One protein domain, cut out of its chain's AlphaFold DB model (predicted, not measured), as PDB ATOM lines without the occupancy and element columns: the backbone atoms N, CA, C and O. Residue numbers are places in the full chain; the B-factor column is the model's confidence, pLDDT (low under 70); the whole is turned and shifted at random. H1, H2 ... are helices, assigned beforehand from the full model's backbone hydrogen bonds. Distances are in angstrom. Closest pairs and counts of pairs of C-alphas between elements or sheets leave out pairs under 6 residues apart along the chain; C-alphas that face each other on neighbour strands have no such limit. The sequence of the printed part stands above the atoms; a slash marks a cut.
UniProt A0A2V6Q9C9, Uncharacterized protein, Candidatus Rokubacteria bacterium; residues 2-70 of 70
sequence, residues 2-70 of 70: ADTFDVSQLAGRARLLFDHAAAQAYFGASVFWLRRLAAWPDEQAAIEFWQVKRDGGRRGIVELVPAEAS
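AT A GLANCE: This is residues 2 to 70 of the 70 residues of an uncharacterized protein of Candidatus Rokubacteria bacterium (UniProt A0A2V6Q9C9). What shape is this? It has little regular structure: H3 stands at one end, H1 and H2 at the other, and residues 62 to 70 stick out. What builds it? Of 69 printed residues, 21 are in three named helices, in order H1, H2, H3; the whole is all helix and loose, with radius of gyration of the C-alphas 14.3 A, spanning 37 by 30 by 28 A.

IN THESE COORDINATES: Where is the longest helix? H3, residues 43 to 51, 12.7 A from first to last C-alpha, ends at (162.581, 175.061, 119.759). The others? H2 is residues 20 to 27; H1 is residues 13 to 16, beginning at (154.125, 179.666, 144.388).

HOW THE PARTS SIT: What touches H3? H3 touches no helix. How do H1 and H2 meet? They only just touch, with 3 pairs of C-alphas within 8 A, only at the corner; the closest C-alphas, of Leu 16 and Ala 23, are 5.4 A apart. In H2 and H3 every O i to N i+4 pair is within hydrogen-bond range.

THE WHOLE: How far? C-alphas 55 and 70 are farthest apart, 43.4 A. What is uncertain? Residues 69 to 70 have pLDDT under 70. The H2 to H3 link is long.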
ATOM      1  N   ALA A   2     162.625 164.785 136.694       91.69
ATOM      2  CA  ALA A   2     162.781 163.407 137.174       91.69
ATOM      3  C   ALA A   2     161.425 162.685 137.245       91.69
ATOM      4  O   ALA A   2     160.413 163.289 137.602       91.69
ATOM      5  N   ASP A   3     161.388 161.395 136.922       93.44
ATOM      6  CA  ASP A   3     160.125 160.650 136.856       93.44
ATOM      7  C   ASP A   3     159.485 160.440 138.229       93.44
ATOM      8  O   ASP A   3     158.265 160.338 138.319       93.44
ATOM      9  N   THR A   4     160.285 160.474 139.293       96.00
ATOM     10  CA  THR A   4     159.847 160.438 140.695       96.00
ATOM     11  C   THR A   4     159.294 161.770 141.203       96.00
ATOM     12  O   THR A   4     158.844 161.849 142.341       96.00
ATOM     13  N   PHE A   5     159.320 162.829 140.388       94.19
ATOM     14  CA  PHE A   5     158.806 164.132 140.787       94.19
ATOM     15  C   PHE A   5     157.295 164.104 141.014       94.19
ATOM     16  O   PHE A   5     156.528 163.702 140.126       94.19
ATOM     17  N   ASP A   6     156.883 164.603 142.176       94.31
ATOM     18  CA  ASP A   6     155.489 164.723 142.567       94.31
ATOM     19  C   ASP A   6     155.114 166.191 142.814       94.31
ATOM     20  O   ASP A   6     155.503 166.808 143.805       94.31
ATOM     21  N   VAL A   7     154.301 166.738 141.907       94.06
ATOM     22  CA  VAL A   7     153.748 168.100 141.998       94.06
ATOM     23  C   VAL A   7     152.957 168.295 143.297       94.06
ATOM     24  O   VAL A   7     152.871 169.415 143.803       94.06
ATOM     25  N   SER A   8     152.387 167.223 143.858       94.25
ATOM     26  CA  SER A   8     151.612 167.286 145.096       94.25
ATOM     27  C   SER A   8     152.451 167.733 146.298       94.25
ATOM     28  O   SER A   8     151.916 168.386 147.193       94.25
ATOM     29  N   GLN A   9     153.762 167.468 146.267       96.50
ATOM     30  CA  GLN A   9     154.713 167.809 147.327       96.50
ATOM     31  C   GLN A   9     155.221 169.256 147.246       96.50
ATOM     32  O   GLN A   9     155.903 169.724 148.158       96.50
ATOM     33  N   LEU A  10     154.900 169.989 146.176       94.88
ATOM     34  CA  LEU A  10     155.282 171.391 146.043       94.88
ATOM     35  C   LEU A  10     154.396 172.292 146.902       94.88
ATOM     36  O   LEU A  10     153.165 172.221 146.854       94.88
ATOM     37  N   ALA A  11     155.039 173.223 147.603       92.25
ATOM     38  CA  ALA A  11     154.374 174.247 148.393       92.25
ATOM     39  C   ALA A  11     154.461 175.635 147.739       92.25
ATOM     40  O   ALA A  11     155.348 175.938 146.934       92.25
ATOM     41  N   GLY A  12     153.530 176.508 148.128       93.00
ATOM     42  CA  GLY A  12     153.532 177.917 147.749       93.00
ATOM     43  C   GLY A  12     153.470 178.149 146.237       93.00
ATOM     44  O   GLY A  12     152.789 177.441 145.496       93.00
ATOM     45  N   ARG A  13     154.186 179.182 145.778       93.19
ATOM     46  CA  ARG A  13     154.125 179.666 144.388       93.19
ATOM     47  C   ARG A  13     154.718 178.687 143.375       93.19
ATOM     48  O   ARG A  13     154.322 178.724 142.217       93.19
ATOM     49  N   ALA A  14     155.617 177.794 143.795       93.19
ATOM     50  CA  ALA A  14     156.247 176.827 142.896       93.19
ATOM     51  C   ALA A  14     155.226 175.851 142.291       93.19
ATOM     52  O   ALA A  14     155.331 175.498 141.121       93.19
ATOM     53  N   ARG A  15     154.191 175.471 143.053       95.81
ATOM     54  CA  ARG A  15     153.112 174.597 142.567       95.81
ATOM     55  C   ARG A  15     152.357 175.204 141.384       95.81
ATOM     56  O   ARG A  15     151.947 174.473 140.488       95.81
ATOM     57  N   LEU A  16     152.195 176.527 141.368       95.81
ATOM     58  CA  LEU A  16     151.446 177.232 140.326       95.81
ATOM     59  C   LEU A  16     152.092 177.084 138.943       95.81
ATOM     60  O   LEU A  16     151.387 177.163 137.949       95.81
ATOM     61  N   LEU A  17     153.401 176.817 138.870       94.25
ATOM     62  CA  LEU A  17     154.106 176.570 137.606       94.25
ATOM     63  C   LEU A  17     153.646 175.283 136.900       94.25
ATOM     64  O   LEU A  17     153.875 175.132 135.706       94.25
ATOM     65  N   PHE A  18     153.015 174.355 137.625       94.44
ATOM     66  CA  PHE A  18     152.601 173.049 137.104       94.44
ATOM     67  C   PHE A  18     151.109 172.978 136.745       94.44
ATOM     68  O   PHE A  18     150.649 171.939 136.274       94.44
ATOM     69  N   ASP A  19     150.371 174.076 136.921       94.50
ATOM     70  CA  ASP A  19     149.014 174.270 136.410       94.50
ATOM     71  C   ASP A  19     149.048 175.363 135.337       94.50
ATOM     72  O   ASP A  19     149.466 176.490 135.596       94.50
ATOM     73  N   HIS A  20     148.624 175.037 134.115       93.88
ATOM     74  CA  HIS A  20     148.751 175.955 132.985       93.88
ATOM     75  C   HIS A  20     147.953 177.257 133.174       93.88
ATOM     76  O   HIS A  20     148.459 178.340 132.880       93.88
ATOM     77  N   ALA A  21     146.718 177.165 133.677       96.19
ATOM     78  CA  ALA A  21     145.856 178.330 133.848       96.19
ATOM     79  C   ALA A  21     146.369 179.221 134.986       96.19
ATOM     80  O   ALA A  21     146.429 180.444 134.841       96.19
ATOM     81  N   ALA A  22     146.798 178.611 136.093       96.12
ATOM     82  CA  ALA A  22     147.380 179.328 137.217       96.12
ATOM     83  C   ALA A  22     148.715 179.985 136.844       96.12
ATOM     84  O   ALA A  22     148.936 181.144 137.199       96.12
ATOM     85  N   ALA A  23     149.582 179.294 136.098       96.12
ATOM     86  CA  ALA A  23     150.856 179.841 135.645       96.12
ATOM     87  C   ALA A  23     150.654 181.079 134.758       96.12
ATOM     88  O   ALA A  23     151.289 182.115 134.976       96.12
ATOM     89  N   GLN A  24     149.712 180.998 133.814       96.19
ATOM     90  CA  GLN A  24     149.376 182.109 132.931       96.19
ATOM     91  C   GLN A  24     148.800 183.296 133.712       96.19
ATOM     92  O   GLN A  24     149.219 184.430 133.492       96.19
ATOM     93  N   ALA A  25     147.869 183.052 134.638       97.19
ATOM     94  CA  ALA A  25     147.230 184.112 135.414       97.19
ATOM     95  C   ALA A  25     148.183 184.782 136.415       97.19
ATOM     96  O   ALA A  25     148.095 185.989 136.632       97.19
ATOM     97  N   TYR A  26     149.084 184.014 137.035       96.94
ATOM     98  CA  TYR A  26     149.939 184.505 138.114       96.94
ATOM     99  C   TYR A  26     151.288 185.052 137.624       96.94
ATOM    100  O   TYR A  26     151.760 186.062 138.141       96.94
ATOM    101  N   PHE A  27     151.916 184.403 136.638       94.44
ATOM    102  CA  PHE A  27     153.247 184.773 136.138       94.44
ATOM    103  C   PHE A  27     153.230 185.387 134.735       94.44
ATOM    104  O   PHE A  27     154.273 185.834 134.264       94.44
ATOM    105  N   GLY A  28     152.085 185.388 134.041       95.25
ATOM    106  CA  GLY A  28     152.016 185.827 132.645       95.25
ATOM    107  C   GLY A  28     152.763 184.896 131.685       95.25
ATOM    108  O   GLY A  28     153.207 185.343 130.627       95.25
ATOM    109  N   ALA A  29     152.942 183.624 132.058       90.81
ATOM    110  CA  ALA A  29     153.743 182.666 131.308       90.81
ATOM    111  C   ALA A  29     153.026 181.324 131.128       90.81
ATOM    112  O   ALA A  29     152.420 180.783 132.051       90.81
ATOM    113  N   SER A  30     153.187 180.745 129.941       88.44
ATOM    114  CA  SER A  30     152.809 179.361 129.665       88.44
ATOM    115  C   SER A  30     153.987 178.437 129.959       88.44
ATOM    116  O   SER A  30     154.995 178.473 129.256       88.44
ATOM    117  N   VAL A  31     153.852 177.605 130.991       89.50
ATOM    118  CA  VAL A  31     154.870 176.623 131.385       89.50
ATOM    119  C   VAL A  31     154.477 175.245 130.859       89.50
ATOM    120  O   VAL A  31     153.357 174.783 131.074       89.50
ATOM    121  N   PHE A  32     155.412 174.590 130.177       88.38
ATOM    122  CA  PHE A  32     155.291 173.205 129.732       88.38
ATOM    123  C   PHE A  32     156.439 172.407 130.334       88.38
ATOM    124  O   PHE A  32     157.571 172.881 130.400       88.38
ATOM    125  N   TRP A  33     156.145 171.194 130.778       89.81
ATOM    126  CA  TRP A  33     157.125 170.315 131.392       89.81
ATOM    127  C   TRP A  33     156.871 168.880 130.949       89.81
ATOM    128  O   TRP A  33     155.746 168.506 130.614       89.81
ATOM    129  N   LEU A  34     157.931 168.078 130.947       91.69
ATOM    130  CA  LEU A  34     157.852 166.648 130.691       91.69
ATOM    131  C   LEU A  34     158.639 165.865 131.741       91.69
ATOM    132  O   LEU A  34     159.634 166.341 132.309       91.69
ATOM    133  N   ARG A  35     158.181 164.641 131.992       93.12
ATOM    134  CA  ARG A  35     158.949 163.626 132.715       93.12
ATOM    135  C   ARG A  35     160.079 163.115 131.824       93.12
ATOM    136  O   ARG A  35     159.900 163.060 130.613       93.12
ATOM    137  N   ARG A  36     161.227 162.756 132.396       91.38
ATOM    138  CA  ARG A  36     162.408 162.333 131.632       91.38
ATOM    139  C   ARG A  36     162.110 161.108 130.767       91.38
ATOM    140  O   ARG A  36     162.511 161.099 129.614       91.38
ATOM    141  N   LEU A  37     161.330 160.144 131.255       93.88
ATOM    142  CA  LEU A  37     160.904 158.987 130.455       93.88
ATOM    143  C   LEU A  37     159.969 159.344 129.292       93.88
ATOM    144  O   LEU A  37     159.834 158.560 128.360       93.88
ATOM    145  N   ALA A  38     159.319 160.510 129.331       93.62
ATOM    146  CA  ALA A  38     158.504 161.009 128.226       93.62
ATOM    147  C   ALA A  38     159.323 161.823 127.202       93.62
ATOM    148  O   ALA A  38     158.766 162.268 126.199       93.62
ATOM    149  N   ALA A  39     160.623 162.030 127.444       93.31
ATOM    150  CA  ALA A  39     161.527 162.660 126.493       93.31
ATOM    151  C   ALA A  39     161.913 161.644 125.414       93.31
ATOM    152  O   ALA A  39     162.796 160.816 125.620       93.31
ATOM    153  N   TRP A  40     161.210 161.673 124.282       89.81
ATOM    154  CA  TRP A  40     161.473 160.777 123.160       89.81
ATOM    155  C   TRP A  40     162.105 161.526 121.978       89.81
ATOM    156  O   TRP A  40     161.607 162.599 121.623       89.81
ATOM    157  N   PRO A  41     163.104 160.942 121.289       94.31
ATOM    158  CA  PRO A  41     163.844 159.717 121.643       94.31
ATOM    159  C   PRO A  41     164.785 159.890 122.847       94.31
ATOM    160  O   PRO A  41     165.147 158.907 123.486       94.31
ATOM    161  N   ASP A  42     165.152 161.130 123.156       93.94
ATOM    162  CA  ASP A  42     165.959 161.520 124.304       93.94
ATOM    163  C   ASP A  42     165.642 162.976 124.706       93.94
ATOM    164  O   ASP A  42     164.803 163.652 124.100       93.94
ATOM    165  N   GLU A  43     166.294 163.456 125.768       90.44
ATOM    166  CA  GLU A  43     166.101 164.805 126.311       90.44
ATOM    167  C   GLU A  43     166.500 165.907 125.318       90.44
ATOM    168  O   GLU A  43     165.758 166.878 125.152       90.44
ATOM    169  N   GLN A  44     167.614 165.730 124.606       90.94
ATOM    170  CA  GLN A  44     168.122 166.720 123.658       90.94
ATOM    171  C   GLN A  44     167.170 166.882 122.469       90.94
ATOM    172  O   GLN A  44     166.797 168.001 122.114       90.94
ATOM    173  N   ALA A  45     166.710 165.773 121.893       93.38
ATOM    174  CA  ALA A  45     165.774 165.785 120.778       93.38
ATOM    175  C   ALA A  45     164.419 166.402 121.167       93.38
ATOM    176  O   ALA A  45     163.830 167.153 120.384       93.38
ATOM    177  N   ALA A  46     163.936 166.152 122.389       92.25
ATOM    178  CA  ALA A  46     162.721 166.782 122.902       92.25
ATOM    179  C   ALA A  46     162.879 168.310 123.046       92.25
ATOM    180  O   ALA A  46     161.990 169.065 122.639       92.25
ATOM    181  N   ILE A  47     164.020 168.773 123.573       90.06
ATOM    182  CA  ILE A  47     164.369 170.200 123.690       90.06
ATOM    183  C   ILE A  47     164.421 170.855 122.306       90.06
ATOM    184  O   ILE A  47     163.797 171.894 122.087       90.06
ATOM    185  N   GLU A  48     165.120 170.246 121.351       91.75
ATOM    186  CA  GLU A  48     165.243 170.770 119.988       91.75
ATOM    187  C   GLU A  48     163.898 170.834 119.270       91.75
ATOM    188  O   GLU A  48     163.594 171.840 118.623       91.75
ATOM    189  N   PHE A  49     163.057 169.811 119.434       91.44
ATOM    190  CA  PHE A  49     161.687 169.821 118.927       91.44
ATOM    191  C   PHE A  49     160.885 170.979 119.530       91.44
ATOM    192  O   PHE A  49     160.194 171.707 118.816       91.44
ATOM    193  N   TRP A  50     161.036 171.228 120.833       90.06
ATOM    194  CA  TRP A  50     160.427 172.375 121.498       90.06
ATOM    195  C   TRP A  50     161.006 173.718 121.062       90.06
ATOM    196  O   TRP A  50     160.363 174.727 121.325       90.06
ATOM    197  N   GLN A  51     162.135 173.799 120.361       92.88
ATOM    198  CA  GLN A  51     162.581 175.061 119.759       92.88
ATOM    199  C   GLN A  51     161.839 175.381 118.464       92.88
ATOM    200  O   GLN A  51     161.788 176.547 118.078       92.88
ATOM    201  N   VAL A  52     161.257 174.396 117.781       93.44
ATOM    202  CA  VAL A  52     160.615 174.611 116.481       93.44
ATOM    203  C   VAL A  52     159.222 175.219 116.672       93.44
ATOM    204  O   VAL A  52     158.351 174.679 117.356       93.44
ATOM    205  N   LYS A  53     159.002 176.390 116.073       90.94
ATOM    206  CA  LYS A  53     157.694 177.047 115.990       90.94
ATOM    207  C   LYS A  53     156.878 176.454 114.836       90.94
ATOM    208  O   LYS A  53     157.416 175.850 113.915       90.94
ATOM    209  N   ARG A  54     155.564 176.708 114.836       90.06
ATOM    210  CA  ARG A  54     154.661 176.271 113.748       90.06
ATOM    211  C   ARG A  54     155.029 176.841 112.372       90.06
ATOM    212  O   ARG A  54     154.677 176.239 111.370       90.06
ATOM    213  N   ASP A  55     155.717 177.981 112.333       94.88
ATOM    214  CA  ASP A  55     156.203 178.626 111.106       94.88
ATOM    215  C   ASP A  55     157.567 178.085 110.629       94.88
ATOM    216  O   ASP A  55     158.139 178.613 109.681       94.88
ATOM    217  N   GLY A  56     158.113 177.058 111.293       92.19
ATOM    218  CA  GLY A  56     159.427 176.484 110.996       92.19
ATOM    219  C   GLY A  56     160.612 177.274 111.564       92.19
ATOM    220  O   GLY A  56     161.740 176.787 111.529       92.19
ATOM    221  N   GLY A  57     160.391 178.464 112.131       93.81
ATOM    222  CA  GLY A  57     161.435 179.220 112.820       93.81
ATOM    223  C   GLY A  57     161.790 178.616 114.183       93.81
ATOM    224  O   GLY A  57     161.006 177.868 114.765       93.81
ATOM    225  N   ARG A  58     162.951 178.979 114.741       93.31
ATOM    226  CA  ARG A  58     163.366 178.536 116.085       93.31
ATOM    227  C   ARG A  58     163.073 179.598 117.152       93.31
ATOM    228  O   ARG A  58     163.157 180.794 116.874       93.31
ATOM    229  N   ARG A  59     162.731 179.168 118.367       91.06
ATOM    230  CA  ARG A  59     162.696 179.990 119.592       91.06
ATOM    231  C   ARG A  59     163.851 179.606 120.517       91.06
ATOM    232  O   ARG A  59     164.291 178.459 120.501       91.06
ATOM    233  N   GLY A  60     164.329 180.563 121.312       88.44
ATOM    234  CA  GLY A  60     165.349 180.308 122.330       88.44
ATOM    235  C   GLY A  60     164.810 179.463 123.486       88.44
ATOM    236  O   GLY A  60     163.612 179.481 123.766       88.44
ATOM    237  N   ILE A  61     165.709 178.746 124.159       85.44
ATOM    238  CA  ILE A  61     165.453 178.054 125.426       85.44
ATOM    239  C   ILE A  61     166.443 178.607 126.446       85.44
ATOM    240  O   ILE A  61     167.618 178.779 126.130       85.44
ATOM    241  N   VAL A  62     165.950 178.914 127.644       82.44
ATOM    242  CA  VAL A  62     166.776 179.302 128.789       82.44
ATOM    243  C   VAL A  62     166.856 178.105 129.721       82.44
ATOM    244  O   VAL A  62     165.824 177.597 130.160       82.44
ATOM    245  N   GLU A  63     168.074 177.665 130.015       81.88
ATOM    246  CA  GLU A  63     168.330 176.672 131.051       81.88
ATOM    247  C   GLU A  63     168.503 177.376 132.401       81.88
ATOM    248  O   GLU A  63     169.260 178.340 132.524       81.88
ATOM    249  N   LEU A  64     167.774 176.908 133.415       79.69
ATOM    250  CA  LEU A  64     167.927 177.366 134.791       79.69
ATOM    251  C   LEU A  64     168.829 176.377 135.526       79.69
ATOM    252  O   LEU A  64     168.393 175.280 135.871       79.69
ATOM    253  N   VAL A  65     170.072 176.777 135.775       82.88
ATOM    254  CA  VAL A  65     171.007 176.008 136.602       82.88
ATOM    255  C   VAL A  65     170.876 176.426 138.071       82.88
ATOM    256  O   VAL A  65     170.637 177.608 138.347       82.88
ATOM    257  N   PRO A  66     170.998 175.496 139.036       79.06
ATOM    258  CA  PRO A  66     171.105 175.860 140.443       79.06
ATOM    259  C   PRO A  66     172.256 176.846 140.642       79.06
ATOM    260  O   PRO A  66     173.302 176.708 140.006       79.06
ATOM    261  N   ALA A  67     172.085 177.817 141.539       79.62
ATOM    262  CA  ALA A  67     173.228 178.590 142.005       79.62
ATOM    263  C   ALA A  67     174.232 177.614 142.631       79.62
ATOM    264  O   ALA A  67     173.839 176.788 143.461       79.62
ATOM    265  N   GLU A  68     175.499 177.675 142.216       73.62
ATOM    266  CA  GLU A  68     176.548 176.903 142.876       73.62
ATOM    267  C   GLU A  68     176.537 177.266 144.365       73.62
ATOM    268  O   GLU A  68     176.590 178.443 144.733       73.62
ATOM    269  N   ALA A  69     176.394 176.255 145.224       54.62
ATOM    270  CA  ALA A  69     176.554 176.446 146.654       54.62
ATOM    271  C   ALA A  69     178.017 176.842 146.893       54.62
ATOM    272  O   ALA A  69     178.910 176.021 146.683       54.62
ATOM    273  N   SER A  70     178.246 178.113 147.234       54.06
ATOM    274  CA  SER A  70     179.555 178.609 147.681       54.06
ATOM    275  C   SER A  70     179.952 178.011 149.026       54.06
ATOM    276  O   SER A  70     179.039 177.778 149.855       54.06
TER     277      SER A  70